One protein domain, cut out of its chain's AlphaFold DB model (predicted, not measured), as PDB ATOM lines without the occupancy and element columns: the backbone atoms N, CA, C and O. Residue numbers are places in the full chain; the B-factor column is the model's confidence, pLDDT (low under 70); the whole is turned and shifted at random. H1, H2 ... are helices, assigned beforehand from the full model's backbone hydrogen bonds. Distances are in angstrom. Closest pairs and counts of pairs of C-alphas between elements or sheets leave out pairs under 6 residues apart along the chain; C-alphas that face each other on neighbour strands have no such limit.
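What this domain is: This is residues 2 to 66 of the 69 residues of an uncharacterized protein of bioreactor metagenome (UniProt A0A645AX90). Two long helices, H1 and H2, lie side by side as a helical hairpin, and a short third helix, H3, sticks out from it as an arm. The arm makes much of the length, and the outline is flat, spanning 51 by 29 by 12 A. The printed part has 65 residues with three named helices in the order H1, H2, H3 and no named strand, class all helix. It is only just extended, close to loose, with a radius of gyration of the C-alphas of 16.2 A.

How they stand to each other: H1, residues 2 to 21, and H2, residues 25 to 46, form a hairpin over a tight link. They touch, with the C-alphas of Leu 19 and Ile 28 closest at 6.1 A. They run opposite ways at a shallow tilt of 7 degrees. H3, residues 54 to 64, is apart from both. In H2 and H3 every O i to N i+4 pair is within hydrogen-bond range; in H1, 14 of 16 are.

Where its parts are: H1 begins at C-alpha 2 (-25.364, 26.337, 13.192) and is 28.1 A long. H2 is 31.1 A long. H3 is 14.9 A long and ends at C-alpha 64 (11.174, 20.539, 1.904).

The domain as a whole: The C-alphas of Arg 21 and Gly 66 are the two farthest apart, at 51.6 A. The printed part has no cut and no long link. Residues 52 to 66 stand free. No printed residue is under 70 in pLDDT.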
ATOM      1  N   VAL A   2     -24.006  26.301  13.763       79.88
ATOM      2  CA  VAL A   2     -25.364  26.337  13.192       79.88
ATOM      3  C   VAL A   2     -25.426  27.280  11.988       79.88
ATOM      4  O   VAL A   2     -25.801  26.842  10.916       79.88
ATOM      5  N   LEU A   3     -24.901  28.505  12.112       83.62
ATOM      6  CA  LEU A   3     -24.854  29.482  11.015       83.62
ATOM      7  C   LEU A   3     -24.134  28.975   9.747       83.62
ATOM      8  O   LEU A   3     -24.566  29.260   8.638       83.62
ATOM      9  N   ILE A   4     -23.047  28.211   9.911       82.88
ATOM     10  CA  ILE A   4     -22.247  27.679   8.796       82.88
ATOM     11  C   ILE A   4     -23.034  26.581   8.082       82.88
ATOM     12  O   ILE A   4     -23.163  26.612   6.863       82.88
ATOM     13  N   LEU A   5     -23.611  25.648   8.844       81.44
ATOM     14  CA  LEU A   5     -24.457  24.589   8.296       81.44
ATOM     15  C   LEU A   5     -25.692  25.171   7.605       81.44
ATOM     16  O   LEU A   5     -25.979  24.789   6.477       81.44
ATOM     17  N   THR A   6     -26.361  26.148   8.223       87.69
ATOM     18  CA  THR A   6     -27.490  26.861   7.612       87.69
ATOM     19  C   THR A   6     -27.074  27.558   6.318       87.69
ATOM     20  O   THR A   6     -27.810  27.489   5.338       87.69
ATOM     21  N   GLY A   7     -25.884  28.166   6.274       87.38
ATOM     22  CA  GLY A   7     -25.320  28.750   5.056       87.38
ATOM     23  C   GLY A   7     -25.132  27.717   3.944       87.38
ATOM     24  O   GLY A   7     -25.631  27.915   2.841       87.38
ATOM     25  N   PHE A   8     -24.497  26.578   4.238       85.62
ATOM     26  CA  PHE A   8     -24.342  25.490   3.264       85.62
ATOM     27  C   PHE A   8     -25.683  24.920   2.795       85.62
ATOM     28  O   PHE A   8     -25.844  24.643   1.608       85.62
ATOM     29  N   THR A   9     -26.661  24.779   3.692       85.81
ATOM     30  CA  THR A   9     -28.016  24.344   3.331       85.81
ATOM     31  C   THR A   9     -28.704  25.352   2.411       85.81
ATOM     32  O   THR A   9     -29.319  24.947   1.429       85.81
ATOM     33  N   LEU A  10     -28.581  26.656   2.680       90.25
ATOM     34  CA  LEU A  10     -29.138  27.702   1.820       90.25
ATOM     35  C   LEU A  10     -28.478  27.717   0.440       90.25
ATOM     36  O   LEU A  10     -29.191  27.756  -0.557       90.25
ATOM     37  N   ILE A  11     -27.149  27.617   0.373       87.25
ATOM     38  CA  ILE A  11     -26.409  27.532  -0.896       87.25
ATOM     39  C   ILE A  11     -26.867  26.304  -1.690       87.25
ATOM     40  O   ILE A  11     -27.194  26.417  -2.869       87.25
ATOM     41  N   ALA A  12     -26.978  25.142  -1.040       86.50
ATOM     42  CA  ALA A  12     -27.509  23.941  -1.674       86.50
ATOM     43  C   ALA A  12     -28.942  24.150  -2.190       86.50
ATOM     44  O   ALA A  12     -29.242  23.771  -3.313       86.50
ATOM     45  N   LEU A  13     -29.831  24.785  -1.428       86.88
ATOM     46  CA  LEU A  13     -31.202  25.031  -1.884       86.88
ATOM     47  C   LEU A  13     -31.271  26.028  -3.049       86.88
ATOM     48  O   LEU A  13     -32.054  25.824  -3.972       86.88
ATOM     49  N   ILE A  14     -30.466  27.089  -3.031       89.44
ATOM     50  CA  ILE A  14     -30.502  28.127  -4.067       89.44
ATOM     51  C   ILE A  14     -29.892  27.614  -5.372       89.44
ATOM     52  O   ILE A  14     -30.502  27.795  -6.425       89.44
ATOM     53  N   ASP A  15     -28.747  26.931  -5.306       83.06
ATOM     54  CA  ASP A  15     -27.981  26.564  -6.500       83.06
ATOM     55  C   ASP A  15     -28.282  25.141  -6.986       83.06
ATOM     56  O   ASP A  15     -28.414  24.913  -8.188       83.06
ATOM     57  N   LEU A  16     -28.474  24.164  -6.091       81.19
ATOM     58  CA  LEU A  16     -28.689  22.773  -6.510       81.19
ATOM     59  C   LEU A  16     -30.064  22.575  -7.163       81.19
ATOM     60  O   LEU A  16     -30.184  21.807  -8.118       81.19
ATOM     61  N   ILE A  17     -31.106  23.271  -6.691       85.44
ATOM     62  CA  ILE A  17     -32.468  23.167  -7.243       85.44
ATOM     63  C   ILE A  17     -32.522  23.545  -8.737       85.44
ATOM     64  O   ILE A  17     -33.015  22.731  -9.527       85.44
ATOM     65  N   PRO A  18     -32.053  24.730  -9.178       83.94
ATOM     66  CA  PRO A  18     -32.060  25.085 -10.594       83.94
ATOM     67  C   PRO A  18     -31.160  24.167 -11.430       83.94
ATOM     68  O   PRO A  18     -31.531  23.823 -12.551       83.94
ATOM     69  N   LEU A  19     -30.038  23.701 -10.878       84.31
ATOM     70  CA  LEU A  19     -29.139  22.746 -11.531       84.31
ATOM     71  C   LEU A  19     -29.796  21.382 -11.795       84.31
ATOM     72  O   LEU A  19     -29.649  20.830 -12.889       84.31
ATOM     73  N   ILE A  20     -30.566  20.870 -10.830       84.50
ATOM     74  CA  ILE A  20     -31.374  19.655 -10.997       84.50
ATOM     75  C   ILE A  20     -32.467  19.884 -12.043       84.50
ATOM     76  O   ILE A  20     -32.641  19.047 -12.929       84.50
ATOM     77  N   ARG A  21     -33.169  21.026 -11.988       86.19
ATOM     78  CA  ARG A  21     -34.232  21.365 -12.953       86.19
ATOM     79  C   ARG A  21     -33.727  21.463 -14.391       86.19
ATOM     80  O   ARG A  21     -34.447  21.090 -15.308       86.19
ATOM     81  N   GLN A  22     -32.502  21.939 -14.594       88.75
ATOM     82  CA  GLN A  22     -31.887  22.043 -15.920       88.75
ATOM     83  C   GLN A  22     -31.234  20.731 -16.389       88.75
ATOM     84  O   GLN A  22     -30.651  20.698 -17.470       88.75
ATOM     85  N   HIS A  23     -31.296  19.652 -15.592       81.94
ATOM     86  CA  HIS A  23     -30.623  18.373 -15.860       81.94
ATOM     87  C   HIS A  23     -29.133  18.524 -16.221       81.94
ATOM     88  O   HIS A  23     -28.550  17.680 -16.910       81.94
ATOM     89  N   ALA A  24     -28.490  19.586 -15.727       84.25
ATOM     90  CA  ALA A  24     -27.111  19.926 -16.040       84.25
ATOM     91  C   ALA A  24     -26.156  19.036 -15.228       84.25
ATOM     92  O   ALA A  24     -25.540  19.476 -14.260       84.25
ATOM     93  N   LYS A  25     -26.034  17.760 -15.619       84.81
ATOM     94  CA  LYS A  25     -25.274  16.723 -14.890       84.81
ATOM     95  C   LYS A  25     -23.833  17.142 -14.574       84.81
ATOM     96  O   LYS A  25     -23.352  16.877 -13.479       84.81
ATOM     97  N   SER A  26     -23.172  17.824 -15.512       86.75
ATOM     98  CA  SER A  26     -21.817  18.360 -15.320       86.75
ATOM     99  C   SER A  26     -21.776  19.444 -14.238       86.75
ATOM    100  O   SER A  26     -20.919  19.396 -13.359       86.75
ATOM    101  N   GLY A  27     -22.739  20.366 -14.246       85.31
ATOM    102  CA  GLY A  27     -22.839  21.397 -13.221       85.31
ATOM    103  C   GLY A  27     -23.171  20.809 -11.850       85.31
ATOM    104  O   GLY A  27     -22.591  21.225 -10.854       85.31
ATOM    105  N   ILE A  28     -24.049  19.798 -11.793       87.00
ATOM    106  CA  ILE A  28     -24.403  19.113 -10.540       87.00
ATOM    107  C   ILE A  28     -23.163  18.437  -9.957       87.00
ATOM    108  O   ILE A  28     -22.909  18.564  -8.761       87.00
ATOM    109  N   ALA A  29     -22.377  17.749 -10.790       86.56
ATOM    110  CA  ALA A  29     -21.134  17.118 -10.365       86.56
ATOM    111  C   ALA A  29     -20.125  18.151  -9.837       86.56
ATOM    112  O   ALA A  29     -19.626  17.990  -8.726       86.56
ATOM    113  N   ALA A  30     -19.873  19.234 -10.583       88.50
ATOM    114  CA  ALA A  30     -18.943  20.284 -10.167       88.50
ATOM    115  C   ALA A  30     -19.379  20.952  -8.854       88.50
ATOM    116  O   ALA A  30     -18.584  21.064  -7.921       88.50
ATOM    117  N   PHE A  31     -20.656  21.328  -8.749       89.00
ATOM    118  CA  PHE A  31     -21.224  21.907  -7.536       89.00
ATOM    119  C   PHE A  31     -21.127  20.946  -6.349       89.00
ATOM    120  O   PHE A  31     -20.697  21.344  -5.269       89.00
ATOM    121  N   SER A  32     -21.477  19.672  -6.545       87.62
ATOM    122  CA  SER A  32     -21.446  18.674  -5.471       87.62
ATOM    123  C   SER A  32     -20.029  18.443  -4.961       87.62
ATOM    124  O   SER A  32     -19.841  18.362  -3.753       87.62
ATOM    125  N   ILE A  33     -19.030  18.387  -5.847       90.75
ATOM    126  CA  ILE A  33     -17.622  18.257  -5.447       90.75
ATOM    127  C   ILE A  33     -17.233  19.423  -4.538       90.75
ATOM    128  O   ILE A  33     -16.776  19.199  -3.420       90.75
ATOM    129  N   VAL A  34     -17.479  20.660  -4.976       89.31
ATOM    130  CA  VAL A  34     -17.125  21.859  -4.202       89.31
ATOM    131  C   VAL A  34     -17.875  21.902  -2.869       89.31
ATOM    132  O   VAL A  34     -17.258  22.129  -1.825       89.31
ATOM    133  N   LEU A  35     -19.186  21.643  -2.881       88.56
ATOM    134  CA  LEU A  35     -20.023  21.652  -1.684       88.56
ATOM    135  C   LEU A  35     -19.564  20.591  -0.675       88.56
ATOM    136  O   LEU A  35     -19.413  20.898   0.505       88.56
ATOM    137  N   ILE A  36     -19.299  19.363  -1.127       89.12
ATOM    138  CA  ILE A  36     -18.832  18.267  -0.268       89.12
ATOM    139  C   ILE A  36     -17.455  18.590   0.310       89.12
ATOM    140  O   ILE A  36     -17.252  18.405   1.511       89.12
ATOM    141  N   THR A  37     -16.514  19.100  -0.491       88.31
ATOM    142  CA  THR A  37     -15.188  19.494   0.004       88.31
ATOM    143  C   THR A  37     -15.306  20.567   1.082       88.31
ATOM    144  O   THR A  37     -14.748  20.417   2.170       88.31
ATOM    145  N   ALA A  38     -16.075  21.622   0.820       86.25
ATOM    146  CA  ALA A  38     -16.255  22.716   1.763       86.25
ATOM    147  C   ALA A  38     -16.974  22.263   3.050       86.25
ATOM    148  O   ALA A  38     -16.560  22.636   4.150       86.25
ATOM    149  N   LEU A  39     -17.982  21.391   2.937       86.44
ATOM    150  CA  LEU A  39     -18.671  20.790   4.081       86.44
ATOM    151  C   LEU A  39     -17.732  19.895   4.904       86.44
ATOM    152  O   LEU A  39     -17.746  19.946   6.131       86.44
ATOM    153  N   THR A  40     -16.884  19.110   4.240       88.31
ATOM    154  CA  THR A  40     -15.898  18.240   4.896       88.31
ATOM    155  C   THR A  40     -14.897  19.067   5.700       88.31
ATOM    156  O   THR A  40     -14.658  18.774   6.869       88.31
ATOM    157  N   LEU A  41     -14.366  20.147   5.118       85.69
ATOM    158  CA  LEU A  41     -13.479  21.079   5.818       85.69
ATOM    159  C   LEU A  41     -14.172  21.750   7.009       85.69
ATOM    160  O   LEU A  41     -13.579  21.861   8.083       85.69
ATOM    161  N   ALA A  42     -15.436  22.149   6.844       83.50
ATOM    162  CA  ALA A  42     -16.223  22.709   7.933       83.50
ATOM    163  C   ALA A  42     -16.378  21.701   9.083       83.50
ATOM    164  O   ALA A  42     -16.143  22.075  10.228       83.50
ATOM    165  N   ILE A  43     -16.691  20.430   8.783       84.19
ATOM    166  CA  ILE A  43     -16.792  19.332   9.764       84.19
ATOM    167  C   ILE A  43     -15.453  19.090  10.480       84.19
ATOM    168  O   ILE A  43     -15.425  18.921  11.700       84.19
ATOM    169  N   LEU A  44     -14.334  19.096   9.752       86.19
ATOM    170  CA  LEU A  44     -12.998  18.936  10.337       86.19
ATOM    171  C   LEU A  44     -12.668  20.069  11.322       86.19
ATOM    172  O   LEU A  44     -12.215  19.790  12.433       86.19
ATOM    173  N   GLN A  45     -13.002  21.320  10.982       80.75
ATOM    174  CA  GLN A  45     -12.855  22.452  11.906       80.75
ATOM    175  C   GLN A  45     -13.694  22.294  13.186       80.75
ATOM    176  O   GLN A  45     -13.229  22.672  14.262       80.75
ATOM    177  N   ILE A  46     -14.902  21.711  13.114       81.69
ATOM    178  CA  ILE A  46     -15.740  21.428  14.306       81.69
ATOM    179  C   ILE A  46     -15.022  20.501  15.270       81.69
ATOM    180  O   ILE A  46     -15.008  20.733  16.478       81.69
ATOM    181  N   ASN A  47     -14.427  19.449  14.717       84.50
ATOM    182  CA  ASN A  47     -13.732  18.425  15.480       84.50
ATOM    183  C   ASN A  47     -12.357  18.898  15.974       84.50
ATOM    184  O   ASN A  47     -11.594  18.090  16.495       84.50
ATOM    185  N   LYS A  48     -12.041  20.197  15.819       77.81
ATOM    186  CA  LYS A  48     -10.739  20.803  16.120       77.81
ATOM    187  C   LYS A  48      -9.581  20.086  15.426       77.81
ATOM    188  O   LYS A  48      -8.454  20.120  15.910       77.81
ATOM    189  N   VAL A  49      -9.859  19.442  14.293       78.69
ATOM    190  CA  VAL A  49      -8.805  18.913  13.441       78.69
ATOM    191  C   VAL A  49      -8.143  20.121  12.805       78.69
ATOM    192  O   VAL A  49      -8.798  20.905  12.114       78.69
ATOM    193  N   GLU A  50      -6.855  20.296  13.082       70.50
ATOM    194  CA  GLU A  50      -6.054  21.323  12.436       70.50
ATOM    195  C   GLU A  50      -6.015  21.012  10.945       70.50
ATOM    196  O   GLU A  50      -5.368  20.070  10.495       70.50
ATOM    197  N   VAL A  51      -6.773  21.783  10.172       71.31
ATOM    198  CA  VAL A  51      -6.640  21.792   8.723       71.31
ATOM    199  C   VAL A  51      -5.493  22.755   8.431       71.31
ATOM    200  O   VAL A  51      -5.688  23.967   8.584       71.31
ATOM    201  N   PRO A  52      -4.296  22.263   8.059       72.44
ATOM    202  CA  PRO A  52      -3.186  23.139   7.738       72.44
ATOM    203  C   PRO A  52      -3.609  24.047   6.588       72.44
ATOM    204  O   PRO A  52      -4.163  23.603   5.579       72.44
ATOM    205  N   SER A  53      -3.399  25.349   6.770       74.62
ATOM    206  CA  SER A  53      -3.719  26.303   5.717       74.62
ATOM    207  C   SER A  53      -2.878  25.997   4.477       74.62
ATOM    208  O   SER A  53      -1.755  25.499   4.578       74.62
ATOM    209  N   VAL A  54      -3.393  26.344   3.296       74.75
ATOM    210  CA  VAL A  54      -2.637  26.220   2.038       74.75
ATOM    211  C   VAL A  54      -1.287  26.938   2.139       74.75
ATOM    212  O   VAL A  54      -0.297  26.473   1.586       74.75
ATOM    213  N   LEU A  55      -1.227  28.029   2.908       71.69
ATOM    214  CA  LEU A  55      -0.001  28.773   3.179       71.69
ATOM    215  C   LEU A  55       1.018  27.963   3.997       71.69
ATOM    216  O   LEU A  55       2.208  28.027   3.715       71.69
ATOM    217  N   ILE A  56       0.552  27.193   4.987       77.50
ATOM    218  CA  ILE A  56       1.400  26.305   5.798       77.50
ATOM    219  C   ILE A  56       1.901  25.146   4.942       77.50
ATOM    220  O   ILE A  56       3.098  24.904   4.915       77.50
ATOM    221  N   LEU A  57       1.021  24.501   4.170       81.44
ATOM    222  CA  LEU A  57       1.413  23.418   3.262       81.44
ATOM    223  C   LEU A  57       2.428  23.886   2.215       81.44
ATOM    224  O   LEU A  57       3.379  23.170   1.909       81.44
ATOM    225  N   LEU A  58       2.252  25.095   1.679       79.31
ATOM    226  CA  LEU A  58       3.213  25.699   0.762       79.31
ATOM    227  C   LEU A  58       4.527  26.034   1.476       79.31
ATOM    228  O   LEU A  58       5.590  25.786   0.919       79.31
ATOM    229  N   GLY A  59       4.470  26.549   2.705       81.00
ATOM    230  CA  GLY A  59       5.646  26.778   3.543       81.00
ATOM    231  C   GLY A  59       6.419  25.491   3.840       81.00
ATOM    232  O   GLY A  59       7.642  25.477   3.733       81.00
ATOM    233  N   ASP A  60       5.721  24.396   4.132       82.94
ATOM    234  CA  ASP A  60       6.311  23.077   4.363       82.94
ATOM    235  C   ASP A  60       6.890  22.486   3.073       82.94
ATOM    236  O   ASP A  60       7.983  21.922   3.094       82.94
ATOM    237  N   ALA A  61       6.221  22.674   1.932       82.81
ATOM    238  CA  ALA A  61       6.739  22.276   0.626       82.81
ATOM    239  C   ALA A  61       7.994  23.074   0.242       82.81
ATOM    240  O   ALA A  61       8.972  22.491  -0.217       82.81
ATOM    241  N   LEU A  62       7.999  24.391   0.466       83.62
ATOM    242  CA  LEU A  62       9.156  25.260   0.233       83.62
ATOM    243  C   LEU A  62      10.321  24.899   1.161       83.62
ATOM    244  O   LEU A  62      11.451  24.783   0.686       83.62
ATOM    245  N   LYS A  63      10.048  24.619   2.444       83.81
ATOM    246  CA  LYS A  63      11.041  24.080   3.387       83.81
ATOM    247  C   LYS A  63      11.599  22.739   2.920       83.81
ATOM    248  O   LYS A  63      12.812  22.554   2.946       83.81
ATOM    249  N   ALA A  64      10.747  21.823   2.459       85.62
ATOM    250  CA  ALA A  64      11.174  20.539   1.904       85.62
ATOM    251  C   ALA A  64      12.023  20.703   0.628       85.62
ATOM    252  O   ALA A  64      12.887  19.874   0.356       85.62
ATOM    253  N   LEU A  65      11.821  21.792  -0.119       84.81
ATOM    254  CA  LEU A  65      12.614  22.179  -1.291       84.81
ATOM    255  C   LEU A  65      13.909  22.936  -0.932       84.81
ATOM    256  O   LEU A  65      14.640  23.357  -1.826       84.81
ATOM    257  N   GLY A  66      14.207  23.112   0.360       81.38
ATOM    258  CA  GLY A  66      15.405  23.803   0.846       81.38
ATOM    259  C   GLY A  66      15.303  25.330   0.857       81.38
ATOM    260  O   GLY A  66      16.294  26.007   1.125       81.38
TER     261      GLY A  66